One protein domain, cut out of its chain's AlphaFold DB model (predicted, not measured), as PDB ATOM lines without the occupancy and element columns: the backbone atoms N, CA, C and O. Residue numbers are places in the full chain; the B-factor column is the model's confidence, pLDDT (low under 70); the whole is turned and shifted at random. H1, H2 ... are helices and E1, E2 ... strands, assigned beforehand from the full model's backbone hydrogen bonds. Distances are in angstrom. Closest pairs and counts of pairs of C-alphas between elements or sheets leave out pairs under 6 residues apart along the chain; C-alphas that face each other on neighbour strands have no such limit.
ATOM      1  N   LEU A   2     125.947  95.637 129.608       85.50
ATOM      2  CA  LEU A   2     127.158  96.479 129.558       85.50
ATOM      3  C   LEU A   2     127.513  97.170 130.886       85.50
ATOM      4  O   LEU A   2     128.666  97.133 131.292       85.50
ATOM      5  N   TRP A   3     126.530  97.720 131.605       89.06
ATOM      6  CA  TRP A   3     126.773  98.386 132.891       89.06
ATOM      7  C   TRP A   3     127.368  97.451 133.965       89.06
ATOM      8  O   TRP A   3     128.253  97.855 134.714       89.06
ATOM      9  N   VAL A   4     126.941  96.183 134.014       90.81
ATOM     10  CA  VAL A   4     127.469  95.182 134.964       90.81
ATOM     11  C   VAL A   4     128.866  94.736 134.559       90.81
ATOM     12  O   VAL A   4     129.731  94.522 135.401       90.81
ATOM     13  N   LEU A   5     129.104  94.619 133.254       92.06
ATOM     14  CA  LEU A   5     130.430  94.315 132.729       92.06
ATOM     15  C   LEU A   5     131.417  95.436 133.085       92.06
ATOM     16  O   LEU A   5     132.530  95.144 133.513       92.06
ATOM     17  N   SER A   6     130.999  96.702 133.038       90.06
ATOM     18  CA  SER A   6     131.804  97.817 133.552       90.06
ATOM     19  C   SER A   6     132.054  97.712 135.061       90.06
ATOM     20  O   SER A   6     133.184  97.906 135.500       90.06
ATOM     21  N   LEU A   7     131.043  97.331 135.854       91.62
ATOM     22  CA  LEU A   7     131.199  97.090 137.297       91.62
ATOM     23  C   LEU A   7     132.240  95.994 137.590       91.62
ATOM     24  O   LEU A   7     133.018  96.116 138.534       91.62
ATOM     25  N   SER A   8     132.299  94.948 136.757       93.50
ATOM     26  CA  SER A   8     133.255  93.847 136.927       93.50
ATOM     27  C   SER A   8     134.720  94.279 136.809       93.50
ATOM     28  O   SER A   8     135.583  93.603 137.360       93.50
ATOM     29  N   ILE A   9     135.026  95.414 136.163       92.75
ATOM     30  CA  ILE A   9     136.407  95.866 135.911       92.75
ATOM     31  C   ILE A   9     137.202  96.017 137.215       92.75
ATOM     32  O   ILE A   9     138.390  95.699 137.239       92.75
ATOM     33  N   GLY A  10     136.562  96.449 138.308       92.19
ATOM     34  CA  GLY A  10     137.214  96.513 139.620       92.19
ATOM     35  C   GLY A  10     137.712  95.139 140.077       92.19
ATOM     36  O   GLY A  10     138.880  94.993 140.435       92.19
ATOM     37  N   LEU A  11     136.852  94.122 139.966       93.88
ATOM     38  CA  LEU A  11     137.168  92.729 140.290       93.88
ATOM     39  C   LEU A  11     138.257  92.161 139.355       93.88
ATOM     40  O   LEU A  11     139.197  91.508 139.798       93.88
ATOM     41  N   LEU A  12     138.191  92.471 138.057       95.62
ATOM     42  CA  LEU A  12     139.203  92.027 137.094       95.62
ATOM     43  C   LEU A  12     140.592  92.612 137.393       95.62
ATOM     44  O   LEU A  12     141.598  91.908 137.268       95.62
ATOM     45  N   ARG A  13     140.652  93.884 137.811       93.56
ATOM     46  CA  ARG A  13     141.899  94.566 138.187       93.56
ATOM     47  C   ARG A  13     142.533  93.953 139.428       93.56
ATOM     48  O   ARG A  13     143.730  93.684 139.405       93.56
ATOM     49  N   ILE A  14     141.755  93.691 140.484       93.69
ATOM     50  CA  ILE A  14     142.309  93.093 141.712       93.69
ATOM     51  C   ILE A  14     142.864  91.686 141.465       93.69
ATOM     52  O   ILE A  14     143.831  91.292 142.112       93.69
ATOM     53  N   PHE A  15     142.317  90.951 140.494       94.88
ATOM     54  CA  PHE A  15     142.807  89.630 140.100       94.88
ATOM     55  C   PHE A  15     143.940  89.655 139.065       94.88
ATOM     56  O   PHE A  15     144.404  88.593 138.654       94.88
ATOM     57  N   ASN A  16     144.415  90.840 138.659       93.81
ATOM     58  CA  ASN A  16     145.410  91.005 137.595       93.81
ATOM     59  C   ASN A  16     145.029  90.208 136.331       93.81
ATOM     60  O   ASN A  16     145.803  89.402 135.807       93.81
ATOM     61  N   THR A  17     143.777  90.371 135.901       94.25
ATOM     62  CA  THR A  17     143.186  89.592 134.810       94.25
ATOM     63  C   THR A  17     143.829  89.937 133.473       94.25
ATOM     64  O   THR A  17     143.919  91.109 133.114       94.25
ATOM     65  N   ARG A  18     144.196  88.916 132.692       92.69
ATOM     66  CA  ARG A  18     144.609  89.046 131.289       92.69
ATOM     67  C   ARG A  18     143.436  88.857 130.334       92.69
ATOM     68  O   ARG A  18     143.206  89.704 129.474       92.69
ATOM     69  N   PHE A  19     142.679  87.779 130.511       92.69
ATOM     70  CA  PHE A  19     141.440  87.529 129.774       92.69
ATOM     71  C   PHE A  19     140.335  87.130 130.741       92.69
ATOM     72  O   PHE A  19     140.594  86.453 131.733       92.69
ATOM     73  N   ALA A  20     139.102  87.519 130.443       94.38
ATOM     74  CA  ALA A  20     137.940  86.975 131.133       94.38
ATOM     75  C   ALA A  20     136.810  86.702 130.154       94.38
ATOM     76  O   ALA A  20     136.751  87.288 129.071       94.38
ATOM     77  N   SER A  21     135.895  85.826 130.549       94.06
ATOM     78  CA  SER A  21     134.660  85.611 129.815       94.06
ATOM     79  C   SER A  21     133.462  85.573 130.746       94.06
ATOM     80  O   SER A  21     133.563  85.098 131.876       94.06
ATOM     81  N   VAL A  22     132.333  86.085 130.266       94.81
ATOM     82  CA  VAL A  22     131.040  85.925 130.927       94.81
ATOM     83  C   VAL A  22     130.130  85.116 130.024       94.81
ATOM     84  O   VAL A  22     129.905  85.471 128.863       94.81
ATOM     85  N   SER A  23     129.578  84.052 130.595       92.94
ATOM     86  CA  SER A  23     128.576  83.192 129.979       92.94
ATOM     87  C   SER A  23     127.433  82.943 130.957       92.94
ATOM     88  O   SER A  23     127.550  83.194 132.158       92.94
ATOM     89  N   PHE A  24     126.293  82.509 130.441       93.44
ATOM     90  CA  PHE A  24     125.151  82.146 131.265       93.44
ATOM     91  C   PHE A  24     124.280  81.132 130.536       93.44
ATOM     92  O   PHE A  24     124.199  81.133 129.308       93.44
ATOM     93  N   ASP A  25     123.593  80.303 131.308       91.44
ATOM     94  CA  ASP A  25     122.585  79.369 130.821       91.44
ATOM     95  C   ASP A  25     121.268  79.572 131.595       91.44
ATOM     96  O   ASP A  25     120.979  80.665 132.095       91.44
ATOM     97  N   LYS A  26     120.405  78.553 131.648       90.69
ATOM     98  CA  LYS A  26     119.140  78.619 132.398       90.69
ATOM     99  C   LYS A  26     119.340  78.577 133.919       90.69
ATOM    100  O   LYS A  26     118.472  79.046 134.643       90.69
ATOM    101  N   GLN A  27     120.452  78.025 134.392       94.44
ATOM    102  CA  GLN A  27     120.709  77.716 135.795       94.44
ATOM    103  C   GLN A  27     121.797  78.587 136.422       94.44
ATOM    104  O   GLN A  27     121.725  78.845 137.621       94.44
ATOM    105  N   HIS A  28     122.782  79.049 135.654       96.00
ATOM    106  CA  HIS A  28     123.962  79.729 136.176       96.00
ATOM    107  C   HIS A  28     124.384  80.931 135.329       96.00
ATOM    108  O   HIS A  28     124.196  80.975 134.113       96.00
ATOM    109  N   VAL A  29     124.997  81.902 136.003       96.19
ATOM    110  CA  VAL A  29     125.901  82.885 135.407       96.19
ATOM    111  C   VAL A  29     127.318  82.514 135.813       96.19
ATOM    112  O   VAL A  29     127.576  82.180 136.971       96.19
ATOM    113  N   ILE A  30     128.230  82.572 134.850       95.38
ATOM    114  CA  ILE A  30     129.613  82.143 135.003       95.38
ATOM    115  C   ILE A  30     130.535  83.281 134.569       95.38
ATOM    116  O   ILE A  30     130.368  83.855 133.491       95.38
ATOM    117  N   LEU A  31     131.521  83.584 135.411       95.94
ATOM    118  CA  LEU A  31     132.643  84.463 135.114       95.94
ATOM    119  C   LEU A  31     133.928  83.631 135.172       95.94
ATOM    120  O   LEU A  31     134.344  83.208 136.246       95.94
ATOM    121  N   ASP A  32     134.555  83.413 134.023       94.94
ATOM    122  CA  ASP A  32     135.854  82.745 133.930       94.94
ATOM    123  C   ASP A  32     136.962  83.793 133.824       94.94
ATOM    124  O   ASP A  32     136.862  84.721 133.018       94.94
ATOM    125  N   ILE A  33     138.021  83.643 134.619       94.88
ATOM    126  CA  ILE A  33     139.145  84.581 134.694       94.88
ATOM    127  C   ILE A  33     140.453  83.841 134.439       94.88
ATOM    128  O   ILE A  33     140.749  82.847 135.099       94.88
ATOM    129  N   LEU A  34     141.255  84.376 133.518       93.75
ATOM    130  CA  LEU A  34     142.651  84.012 133.312       93.75
ATOM    131  C   LEU A  34     143.542  85.170 133.790       93.75
ATOM    132  O   LEU A  34     143.573  86.218 133.129       93.75
ATOM    133  N   PRO A  35     144.263  85.027 134.911       92.44
ATOM    134  CA  PRO A  35     145.193  86.046 135.384       92.44
ATOM    135  C   PRO A  35     146.434  86.149 134.480       92.44
ATOM    136  O   PRO A  35     146.770  85.234 133.738       92.44
ATOM    137  N   ALA A  36     147.147  87.274 134.534       89.88
ATOM    138  CA  ALA A  36     148.315  87.518 133.681       89.88
ATOM    139  C   ALA A  36     149.528  86.628 133.994       89.88
ATOM    140  O   ALA A  36     150.371  86.418 133.125       89.88
ATOM    141  N   TRP A  37     149.605  86.110 135.217       85.94
ATOM    142  CA  TRP A  37     150.734  85.346 135.750       85.94
ATOM    143  C   TRP A  37     150.494  83.828 135.779       85.94
ATOM    144  O   TRP A  37     151.386  83.094 136.193       85.94
ATOM    145  N   SER A  38     149.319  83.341 135.354       85.06
ATOM    146  CA  SER A  38     149.031  81.905 135.249       85.06
ATOM    147  C   SER A  38     148.313  81.563 133.939       85.06
ATOM    148  O   SER A  38     147.670  82.408 133.320       85.06
ATOM    149  N   ASN A  39     148.432  80.302 133.520       83.94
ATOM    150  CA  ASN A  39     147.641  79.718 132.436       83.94
ATOM    151  C   ASN A  39     146.372  79.009 132.945       83.94
ATOM    152  O   ASN A  39     145.634  78.418 132.156       83.94
ATOM    153  N   ASP A  40     146.115  79.086 134.246       87.44
ATOM    154  CA  ASP A  40     144.999  78.440 134.914       87.44
ATOM    155  C   ASP A  40     143.761  79.331 134.935       87.44
ATOM    156  O   ASP A  40     143.833  80.518 135.259       87.44
ATOM    157  N   ILE A  41     142.608  78.740 134.624       92.12
ATOM    158  CA  ILE A  41     141.329  79.443 134.665       92.12
ATOM    159  C   ILE A  41     140.693  79.271 136.043       92.12
ATOM    160  O   ILE A  41     140.515  78.154 136.537       92.12
ATOM    161  N   SER A  42     140.283  80.393 136.625       94.31
ATOM    162  CA  SER A  42     139.424  80.432 137.804       94.31
ATOM    163  C   SER A  42     137.983  80.710 137.383       94.31
ATOM    164  O   SER A  42     137.709  81.723 136.735       94.31
ATOM    165  N   ARG A  43     137.064  79.815 137.753       94.81
ATOM    166  CA  ARG A  43     135.644  79.868 137.399       94.81
ATOM    167  C   ARG A  43     134.803  80.301 138.592       94.81
ATOM    168  O   ARG A  43     134.653  79.565 139.560       94.81
ATOM    169  N   PHE A  44     134.178  81.461 138.471       95.81
ATOM    170  CA  PHE A  44     133.246  82.004 139.448       95.81
ATOM    171  C   PHE A  44     131.816  81.732 138.977       95.81
ATOM    172  O   PHE A  44     131.453  82.096 137.859       95.81
ATOM    173  N   ILE A  45     131.001  81.091 139.816       95.62
ATOM    174  CA  ILE A  45     129.639  80.660 139.461       95.62
ATOM    175  C   ILE A  45     128.631  81.301 140.413       95.62
ATOM    176  O   ILE A  45     128.875  81.395 141.616       95.62
ATOM    177  N   HIS A  46     127.488  81.713 139.871       96.56
ATOM    178  CA  HIS A  46     126.320  82.128 140.638       96.56
ATOM    179  C   HIS A  46     125.062  81.485 140.053       96.56
ATOM    180  O   HIS A  46     124.870  81.478 138.835       96.56
ATOM    181  N   LYS A  47     124.211  80.923 140.917       97.12
ATOM    182  CA  LYS A  47     122.936  80.323 140.510       97.12
ATOM    183  C   LYS A  47     121.974  81.424 140.076       97.12
ATOM    184  O   LYS A  47     121.855  82.441 140.749       97.12
ATOM    185  N   ARG A  48     121.288  81.221 138.957       96.19
ATOM    186  CA  ARG A  48     120.306  82.169 138.443       96.19
ATOM    187  C   ARG A  48     119.059  82.193 139.301       96.19
ATOM    188  O   ARG A  48     118.555  81.145 139.715       96.19
ATOM    189  N   THR A  49     118.547  83.397 139.505       95.00
ATOM    190  CA  THR A  49     117.292  83.605 140.220       95.00
ATOM    191  C   THR A  49     116.141  83.613 139.210       95.00
ATOM    192  O   THR A  49     116.229  84.315 138.197       95.00
ATOM    193  N   PRO A  50     115.058  82.844 139.428       92.94
ATOM    194  CA  PRO A  50     113.881  82.904 138.566       92.94
ATOM    195  C   PRO A  50     113.353  84.339 138.444       92.94
ATOM    196  O   PRO A  50     113.220  85.038 139.441       92.94
ATOM    197  N   GLY A  51     113.076  84.784 137.217       90.75
ATOM    198  CA  GLY A  51     112.629  86.154 136.936       90.75
ATOM    199  C   GLY A  51     113.754  87.182 136.753       90.75
ATOM    200  O   GLY A  51     113.528  88.186 136.079       90.75
ATOM    201  N   ASN A  52     114.975  86.915 137.233       92.94
ATOM    202  CA  ASN A  52     116.099  87.829 137.037       92.94
ATOM    203  C   ASN A  52     116.680  87.754 135.621       92.94
ATOM    204  O   ASN A  52     116.841  86.689 135.000       92.94
ATOM    205  N   LYS A  53     117.111  88.919 135.137       94.50
ATOM    206  CA  LYS A  53     117.965  89.008 133.951       94.50
ATOM    207  C   LYS A  53     119.367  88.493 134.310       94.50
ATOM    208  O   LYS A  53     119.864  88.813 135.388       94.50
ATOM    209  N   PRO A  54     120.099  87.836 133.387       93.94
ATOM    210  CA  PRO A  54     121.480  87.394 133.638       93.94
ATOM    211  C   PRO A  54     122.419  88.505 134.133       93.94
ATOM    212  O   PRO A  54     123.379  88.255 134.851       93.94
ATOM    213  N   ALA A  55     122.135  89.758 133.765       94.50
ATOM    214  CA  ALA A  55     122.867  90.922 134.248       94.50
ATOM    215  C   ALA A  55     122.731  91.131 135.770       94.50
ATOM    216  O   ALA A  55     123.708  91.482 136.426       94.50
ATOM    217  N   GLU A  56     121.547  90.917 136.338       96.38
ATOM    218  CA  GLU A  56     121.305  91.070 137.778       96.38
ATOM    219  C   GLU A  56     122.035  89.980 138.562       96.38
ATOM    220  O   GLU A  56     122.777  90.290 139.491       96.38
ATOM    221  N   ASP A  57     121.936  88.734 138.104       96.94
ATOM    222  CA  ASP A  57     122.656  87.600 138.687       96.94
ATOM    223  C   ASP A  57     124.187  87.772 138.560       96.94
ATOM    224  O   ASP A  57     124.931  87.490 139.500       96.94
ATOM    225  N   LEU A  58     124.685  88.332 137.447       96.62
ATOM    226  CA  LEU A  58     126.105  88.686 137.315       96.62
ATOM    227  C   LEU A  58     126.523  89.774 138.313       96.62
ATOM    228  O   LEU A  58     127.614  89.707 138.878       96.62
ATOM    229  N   LYS A  59     125.684  90.792 138.540       96.75
ATOM    230  CA  LYS A  59     125.968  91.821 139.551       96.75
ATOM    231  C   LYS A  59     126.090  91.175 140.930       96.75
ATOM    232  O   LYS A  59     127.018  91.514 141.662       96.75
ATOM    233  N   LEU A  60     125.183  90.262 141.278       97.06
ATOM    234  CA  LEU A  60     125.230  89.542 142.552       97.06
ATOM    235  C   LEU A  60     126.525  88.740 142.693       97.06
ATOM    236  O   LEU A  60     127.191  88.870 143.720       97.06
ATOM    237  N   LEU A  61     126.930  88.020 141.640       97.25
ATOM    238  CA  LEU A  61     128.216  87.321 141.566       97.25
ATOM    239  C   LEU A  61     129.386  88.271 141.866       97.25
ATOM    240  O   LEU A  61     130.181  88.013 142.769       97.25
ATOM    241  N   ILE A  62     129.483  89.391 141.144       96.62
ATOM    242  CA  ILE A  62     130.589  90.352 141.292       96.62
ATOM    243  C   ILE A  62     130.633  90.921 142.714       96.62
ATOM    244  O   ILE A  62     131.701  90.991 143.320       96.62
ATOM    245  N   LEU A  63     129.480  91.314 143.260       96.25
ATOM    246  CA  LEU A  63     129.395  91.875 144.607       96.25
ATOM    247  C   LEU A  63     129.730  90.839 145.685       96.25
ATOM    248  O   LEU A  63     130.350  91.190 146.686       96.25
ATOM    249  N   GLN A  64     129.342  89.578 145.492       96.38
ATOM    250  CA  GLN A  64     129.663  88.485 146.406       96.38
ATOM    251  C   GLN A  64     131.177  88.283 146.517       96.38
ATOM    252  O   GLN A  64     131.718  88.374 147.619       96.38
ATOM    253  N   TYR A  65     131.869  88.081 145.392       96.44
ATOM    254  CA  TYR A  65     133.321  87.864 145.406       96.44
ATOM    255  C   TYR A  65     134.107  89.129 145.768       96.44
ATOM    256  O   TYR A  65     135.153  89.037 146.405       96.44
ATOM    257  N   GLY A  66     133.578  90.317 145.452       95.88
ATOM    258  CA  GLY A  66     134.126  91.581 145.942       95.88
ATOM    259  C   GLY A  66     134.107  91.670 147.472       95.88
ATOM    260  O   GLY A  66     135.128  91.988 148.080       95.88
ATOM    261  N   ARG A  67     132.979  91.330 148.115       96.19
ATOM    262  CA  ARG A  67     132.881  91.289 149.587       96.19
ATOM    263  C   ARG A  67     133.822  90.255 150.199       96.19
ATOM    264  O   ARG A  67     134.482  90.560 151.187       96.19
ATOM    265  N   GLU A  68     133.906  89.062 149.612       96.12
ATOM    266  CA  GLU A  68     134.810  88.013 150.097       96.12
ATOM    267  C   GLU A  68     136.276  88.470 150.049       96.12
ATOM    268  O   GLU A  68     137.019  88.284 151.012       96.12
ATOM    269  N   TRP A  69     136.676  89.155 148.975       96.06
ATOM    270  CA  TRP A  69     138.020  89.716 148.843       96.06
ATOM    271  C   TRP A  69     138.326  90.769 149.917       96.06
ATOM    272  O   TRP A  69     139.366  90.687 150.575       96.06
ATOM    273  N   TYR A  70     137.408  91.715 150.156       95.19
ATOM    274  CA  TYR A  70     137.567  92.717 151.220       95.19
ATOM    275  C   TYR A  70     137.655  92.084 152.613       95.19
ATOM    276  O   TYR A  70     138.460  92.525 153.431       95.19
ATOM    277  N   HIS A  71     136.888  91.021 152.870       95.81
ATOM    278  CA  HIS A  71     136.942  90.285 154.136       95.81
ATOM    279  C   HIS A  71     138.302  89.623 154.377       95.81
ATOM    280  O   HIS A  71     138.821  89.656 155.491       95.81
ATOM    281  N   ILE A  72     138.920  89.051 153.337       94.50
ATOM    282  CA  ILE A  72     140.259  88.451 153.453       94.50
ATOM    283  C   ILE A  72     141.313  89.528 153.742       94.50
ATOM    284  O   ILE A  72     142.203  89.316 154.567       94.50
ATOM    285  N   ILE A  73     141.204  90.698 153.105       93.75
ATOM    286  CA  ILE A  73     142.123  91.817 153.355       93.75
ATOM    287  C   ILE A  73     141.983  92.341 154.773       93.75
ATOM    288  O   ILE A  73     142.999  92.563 155.418       93.75
ATOM    289  N   ALA A  74     140.761  92.488 155.282       92.25
ATOM    290  CA  ALA A  74     140.540  92.933 156.655       92.25
ATOM    291  C   ALA A  74     141.221  92.017 157.691       92.25
ATOM    292  O   ALA A  74     141.582  92.478 158.767       92.25
ATOM    293  N   LYS A  75     141.438  90.736 157.356       90.25
ATOM    294  CA  LYS A  75     142.118  89.765 158.226       90.25
ATOM    295  C   LYS A  75     143.640  89.710 158.053       90.25
ATOM    296  O   LYS A  75     144.340  89.563 159.043       90.25
ATOM    297  N   ASN A  76     144.147  89.785 156.820       82.00
ATOM    298  CA  ASN A  76     145.566  89.527 156.498       82.00
ATOM    299  C   ASN A  76     146.331  90.746 155.947       82.00
ATOM    300  O   ASN A  76     147.509  90.637 155.618       82.00
ATOM    301  N   ASN A  77     145.657  91.882 155.765       84.50
ATOM    302  CA  ASN A  77     146.167  93.145 155.219       84.50
ATOM    303  C   ASN A  77     146.875  93.056 153.843       84.50
ATOM    304  O   ASN A  77     147.549  93.991 153.416       84.50
ATOM    305  N   SER A  78     146.714  91.945 153.110       92.69
ATOM    306  CA  SER A  78     147.403  91.687 151.838       92.69
ATOM    307  C   SER A  78     146.428  91.479 150.681       92.69
ATOM    308  O   SER A  78     145.718  90.474 150.596       92.69
ATOM    309  N   LYS A  79     146.445  92.431 149.740       93.00
ATOM    310  CA  LYS A  79     145.637  92.400 148.508       93.00
ATOM    311  C   LYS A  79     146.022  91.233 147.602       93.00
ATOM    312  O   LYS A  79     145.152  90.507 147.131       93.00
ATOM    313  N   SER A  80     147.324  91.036 147.388       90.69
ATOM    314  CA  SER A  80     147.846  89.977 146.520       90.69
ATOM    315  C   SER A  80     147.492  88.592 147.052       90.69
ATOM    316  O   SER A  80     147.078  87.727 146.281       90.69
ATOM    317  N   TYR A  81     147.588  88.398 148.371       93.31
ATOM    318  CA  TYR A  81     147.186  87.149 149.012       93.31
ATOM    319  C   TYR A  81     145.685  86.886 148.846       93.31
ATOM    320  O   TYR A  81     145.307  85.792 148.437       93.31
ATOM    321  N   ALA A  82     144.835  87.891 149.089       94.56
ATOM    322  CA  ALA A  82     143.388  87.760 148.915       94.56
ATOM    323  C   ALA A  82     143.007  87.370 147.480       94.56
ATOM    324  O   ALA A  82     142.195  86.466 147.269       94.56
ATOM    325  N   SER A  83     143.636  88.006 146.490       94.19
ATOM    326  CA  SER A  83     143.437  87.682 145.078       94.19
ATOM    327  C   SER A  83     143.887  86.261 144.743       94.19
ATOM    328  O   SER A  83     143.125  85.506 144.142       94.19
ATOM    329  N   LEU A  84     145.092  85.869 145.164       94.00
ATOM    330  CA  LEU A  84     145.625  84.526 144.932       94.00
ATOM    331  C   LEU A  84     144.741  83.448 145.568       94.00
ATOM    332  O   LEU A  84     144.463  82.432 144.936       94.00
ATOM    333  N   LEU A  85     144.289  83.676 146.802       94.75
ATOM    334  CA  LEU A  85     143.450  82.743 147.545       94.75
ATOM    335  C   LEU A  85     142.114  82.507 146.832       94.75
ATOM    336  O   LEU A  85     141.728  81.357 146.634       94.75
ATOM    337  N   LEU A  86     141.434  83.574 146.397       95.50
ATOM    338  CA  LEU A  86     140.166  83.451 145.674       95.50
ATOM    339  C   LEU A  86     140.329  82.787 144.307       95.50
ATOM    340  O   LEU A  86     139.505  81.949 143.942       95.50
ATOM    341  N   LEU A  87     141.391  83.119 143.568       94.69
ATOM    342  CA  LEU A  87     141.676  82.491 142.278       94.69
ATOM    343  C   LEU A  87     141.966  80.992 142.439       94.69
ATOM    344  O   LEU A  87     141.399  80.184 141.704       94.69
ATOM    345  N   LYS A  88     142.767  80.601 143.440       93.31
ATOM    346  CA  LYS A  88     143.039  79.187 143.747       93.31
ATOM    347  C   LYS A  88     141.795  78.439 144.221       93.31
ATOM    348  O   LYS A  88     141.562  77.324 143.773       93.31
ATOM    349  N   LYS A  89     140.974  79.051 145.080       93.69
ATOM    350  CA  LYS A  89     139.710  78.463 145.560       93.69
ATOM    351  C   LYS A  89     138.752  78.141 144.410       93.69
ATOM    352  O   LYS A  89     138.041  77.148 144.471       93.69
ATOM    353  N   ASN A  90     138.739  78.982 143.378       92.50
ATOM    354  CA  ASN A  90     137.868  78.841 142.211       92.50
ATOM    355  C   ASN A  90     138.589  78.224 141.003       92.50
ATOM    356  O   ASN A  90     138.091  78.312 139.882       92.50
ATOM    357  N   PHE A  91     139.774  77.644 141.196       88.69
ATOM    358  CA  PHE A  91     140.520  77.014 140.116       88.69
ATOM    359  C   PHE A  91     139.725  75.858 139.503       88.69
ATOM    360  O   PHE A  91     139.150  75.033 140.212       88.69
ATOM    361  N   ASN A  92     139.727  75.783 138.174       78.06
ATOM    362  CA  ASN A  92     139.122  74.684 137.443       78.06
ATOM    363  C   ASN A  92     140.114  74.108 136.425       78.06
ATOM    364  O   ASN A  92     140.237  74.606 135.305       78.06
ATOM    365  N   GLY A  93     140.781  73.016 136.807       74.75
ATOM    366  CA  GLY A  93     141.775  72.333 135.969       74.75
ATOM    367  C   GLY A  93     141.221  71.698 134.690       74.75
ATOM    368  O   GLY A  93     141.996  71.307 133.820       74.75
ATOM    369  N   ASN A  94     139.897  71.632 134.529       76.88
ATOM    370  CA  ASN A  94     139.273  71.047 133.342       76.88
ATOM    371  C   ASN A  94     139.149  72.043 132.176       76.88
ATOM    372  O   ASN A  94     138.806  71.640 131.064       76.88
ATOM    373  N   ILE A  95     139.412  73.338 132.394       75.75
ATOM    374  CA  ILE A  95     139.244  74.378 131.372       75.75
ATOM    375  C   ILE A  95     140.615  74.841 130.879       75.75
ATOM    376  O   ILE A  95     141.417  75.399 131.622       75.75
ATOM    377  N   ARG A  96     140.876  74.655 129.584       74.44
ATOM    378  CA  ARG A  96     142.114  75.124 128.950       74.44
ATOM    379  C   ARG A  96     142.078  76.637 128.732       74.44
ATOM    380  O   ARG A  96     141.076  77.153 128.245       74.44
ATOM    381  N   ALA A  97     143.207  77.322 128.940       73.00
ATOM    382  CA  ALA A  97     143.378  78.764 128.687       73.00
ATOM    383  C   ALA A  97     142.858  79.234 127.311       73.00
ATOM    384  O   ALA A  97     142.326  80.335 127.173       73.00
ATOM    385  N   GLY A  98     142.989  78.386 126.282       68.44
ATOM    386  CA  GLY A  98     142.500  78.665 124.929       68.44
ATOM    387  C   GLY A  98     140.978  78.831 124.819       68.44
ATOM    388  O   GLY A  98     140.525  79.454 123.866       68.44
ATOM    389  N   ALA A  99     140.196  78.340 125.785       74.38
ATOM    390  CA  ALA A  99     138.735  78.427 125.770       74.38
ATOM    391  C   ALA A  99     138.212  79.854 125.994       74.38
ATOM    392  O   ALA A  99     137.160  80.205 125.467       74.38
ATOM    393  N   ILE A 100     138.946  80.681 126.751       78.31
ATOM    394  CA  ILE A 100     138.533  82.060 127.070       78.31
ATOM    395  C   ILE A 100     139.407  83.124 126.405       78.31
ATOM    396  O   ILE A 100     139.183  84.322 126.585       78.31
ATOM    397  N   LYS A 101     140.401  82.708 125.615       80.00
ATOM    398  CA  LYS A 101     141.220  83.618 124.820       80.00
ATOM    399  C   LYS A 101     140.421  84.037 123.581       80.00
ATOM    400  O   LYS A 101     140.141  83.185 122.738       80.00
ATOM    401  N   PRO A 102     140.050  85.319 123.430       67.31
ATOM    402  CA  PRO A 102     139.282  85.750 122.273       67.31
ATOM    403  C   PRO A 102     140.069  85.490 120.984       67.31
ATOM    404  O   PRO A 102     141.249  85.842 120.874       67.31
ATOM    405  N   ASN A 103     139.414  84.867 120.002       64.50
ATOM    406  CA  ASN A 103     140.054  84.545 118.733       64.50
ATOM    407  C   ASN A 103     140.430  85.832 117.998       64.50
ATOM    408  O   ASN A 103     139.594  86.710 117.791       64.50
ATOM    409  N   ASN A 104     141.678  85.928 117.547       58.88
ATOM    410  CA  ASN A 104     142.162  87.052 116.750       58.88
ATOM    411  C   ASN A 104     141.760  86.856 115.276       58.88
ATOM    412  O   ASN A 104     142.620  86.780 114.401       58.88
ATOM    413  N   LYS A 182     138.444  90.611 118.557       64.00
ATOM    414  CA  LYS A 182     138.750  89.752 119.703       64.00
ATOM    415  C   LYS A 182     137.467  89.469 120.494       64.00
ATOM    416  O   LYS A 182     137.169  90.175 121.452       64.00
ATOM    417  N   ALA A 183     136.699  88.466 120.074       65.50
ATOM    418  CA  ALA A 183     135.495  88.024 120.780       65.50
ATOM    419  C   ALA A 183     135.383  86.492 120.835       65.50
ATOM    420  O   ALA A 183     135.940  85.789 119.987       65.50
ATOM    421  N   LEU A 184     134.685  85.979 121.850       72.31
ATOM    422  CA  LEU A 184     134.344  84.560 121.984       72.31
ATOM    423  C   LEU A 184     132.967  84.272 121.367       72.31
ATOM    424  O   LEU A 184     132.113  85.153 121.268       72.31
ATOM    425  N   ILE A 185     132.752  83.027 120.941       71.06
ATOM    426  CA  ILE A 185     131.444  82.553 120.465       71.06
ATOM    427  C   ILE A 185     130.517  82.434 121.680       71.06
ATOM    428  O   ILE A 185     130.927  81.871 122.690       71.06
ATOM    429  N   ALA A 186     129.295  82.971 121.586       78.38
ATOM    430  CA  ALA A 186     128.244  82.914 122.618       78.38
ATOM    431  C   ALA A 186     128.567  83.546 123.998       78.38
ATOM    432  O   ALA A 186     127.675  83.647 124.839       78.38
ATOM    433  N   CYS A 187     129.788  84.039 124.224       87.19
ATOM    434  CA  CYS A 187     130.230  84.603 125.500       87.19
ATOM    435  C   CYS A 187     130.738  86.038 125.334       87.19
ATOM    436  O   CYS A 187     131.380  86.379 124.339       87.19
ATOM    437  N   TRP A 188     130.495  86.880 126.337       91.81
ATOM    438  CA  TRP A 188     131.186  88.166 126.433       91.81
ATOM    439  C   TRP A 188     132.646  87.906 126.773       91.81
ATOM    440  O   TRP A 188     132.927  87.041 127.600       91.81
ATOM    441  N   SER A 189     133.572  88.655 126.181       92.12
ATOM    442  CA  SER A 189     135.006  88.470 126.425       92.12
ATOM    443  C   SER A 189     135.700  89.777 126.770       92.12
ATOM    444  O   SER A 189     135.456  90.797 126.129       92.12
ATOM    445  N   TYR A 190     136.592  89.733 127.745       92.00
ATOM    446  CA  TYR A 190     137.429  90.840 128.178       92.00
ATOM    447  C   TYR A 190     138.883  90.582 127.785       92.00
ATOM    448  O   TYR A 190     139.389  89.472 127.957       92.00
ATOM    449  N   ASP A 191     139.555  91.625 127.299       89.69
ATOM    450  CA  ASP A 191     140.995  91.633 127.034       89.69
ATOM    451  C   ASP A 191     141.636  92.815 127.763       89.69
ATOM    452  O   ASP A 191     141.307  93.975 127.476       89.69
ATOM    453  N   SER A 192     142.570  92.531 128.674       89.06
ATOM    454  CA  SER A 192     143.269  93.563 129.441       89.06
ATOM    455  C   SER A 192     144.079  94.516 128.564       89.06
ATOM    456  O   SER A 192     144.216  95.682 128.923       89.06
ATOM    457  N   SER A 193     144.518  94.086 127.371       84.94
ATOM    458  CA  SER A 193     145.261  94.937 126.433       84.94
ATOM    459  C   SER A 193     144.415  96.087 125.883       84.94
ATOM    460  O   SER A 193     144.947  97.115 125.483       84.94
ATOM    461  N   THR A 194     143.096  95.896 125.805       84.50
ATOM    462  CA  THR A 194     142.149  96.933 125.360       84.50
ATOM    463  C   THR A 194     141.331  97.501 126.516       84.50
ATOM    464  O   THR A 194     140.654  98.513 126.340       84.50
ATOM    465  N   ASN A 195     141.389  96.848 127.684       85.56
ATOM    466  CA  ASN A 195     140.586  97.109 128.875       85.56
ATOM    467  C   ASN A 195     139.085  97.255 128.559       85.56
ATOM    468  O   ASN A 195     138.391  98.113 129.110       85.56
ATOM    469  N   ARG A 196     138.584  96.442 127.621       86.00
ATOM    470  CA  ARG A 196     137.209  96.500 127.119       86.00
ATOM    471  C   ARG A 196     136.591  95.113 127.072       86.00
ATOM    472  O   ARG A 196     137.260  94.122 126.786       86.00
ATOM    473  N   TRP A 197     135.285  95.084 127.307       90.50
ATOM    474  CA  TRP A 197     134.443  93.939 126.998       90.50
ATOM    475  C   TRP A 197     134.012  93.992 125.533       90.50
ATOM    476  O   TRP A 197     133.575  95.035 125.046       90.50
ATOM    477  N   ALA A 198     134.096  92.857 124.853       88.00
ATOM    478  CA  ALA A 198     133.537  92.644 123.531       88.00
ATOM    479  C   ALA A 198     132.270  91.777 123.640       88.00
ATOM    480  O   ALA A 198     132.262  90.800 124.400       88.00
ATOM    481  N   PRO A 199     131.199  92.115 122.899       86.75
ATOM    482  CA  PRO A 199     130.017  91.268 122.824       86.75
ATOM    483  C   PRO A 199     130.328  89.958 122.086       86.75
ATOM    484  O   PRO A 199     131.219  89.969 121.221       86.75
TER     485      PRO A 199
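AT A GLANCE: This is residues 2 to 104 and 182 to 199 of the 201 residues of the protein "J domain-containing protein" of Deltaproteobacteria bacterium RBG_19FT_COMBO_46_9 (UniProt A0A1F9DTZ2). A twisted sheet of five antiparallel strands has three helices over one face: H2, the longest, slants over E3 and E2 and runs on past them, with H1 beside it, while H3 turns back from its far end. The 121 printed residues run H1, E1, E2, E3, H2, H3, E4, E5, a mixed class. The sheet's order is E3, E2, E1, E4, E5. The whole is compact, with a radius of gyration of the C-alphas of 13.7 A and spans of 39 by 35 by 27 A.

HOW THE PARTS SIT: E1, residues 17 to 24, E2, residues 28 to 35, and E3, residues 42 to 47, form a meander, each strand the antiparallel neighbour of the one before; N 21 and O 32 are 2.9 A apart, N 44 and O 31 2.8 A. E4, residues 188 to 191, is antiparallel to E1, with N 190 and O 20 at 2.8 A, and makes a hairpin with E5, residues 196 to 198, with N 198 and O 189 at 2.8 A. H2, residues 54 to 76, has a height over the sheet of 8.5 A; its closest C-alpha to E3 is Leu 61, 5.6 A from His 46. H1, residues 2 to 14, touches H2 at a shallow tilt of 21 degrees, the same way, closest at the C-alphas of Val 4 and Lys 59, 5.9 A. H3, residues 79 to 89, touches residues 69 to 73 of H2 at a steep tilt of 57 degrees, closest at the C-alphas of Ala 82 and Ile 72, 5.6 A. Every O i to N i+4 pair is within hydrogen-bond range in H2 and H3, 6 of 9 in H1.

IN THESE COORDINATES: H1 spans 19.7 A from C-alpha 2 at (127.158, 96.479, 129.558), E1 19.8 A, E2 22.2 A, E3 16.7 A, H2 33.3 A, H3 15.4 A, E4 10.4 A and E5 6.4 A, ending with C-alpha 198 at (133.537, 92.644, 123.531).

THE WHOLE: The C-alphas of Lys 75 and Asn 104 are farthest apart, 41.6 A. Residues 105 to 181 are not printed; C-alphas 104 and 182 are 5.3 A apart across this cut. Of the links printed whole, none is long. Residues 98, 102 to 104 and 182 to 183 have pLDDT under 70.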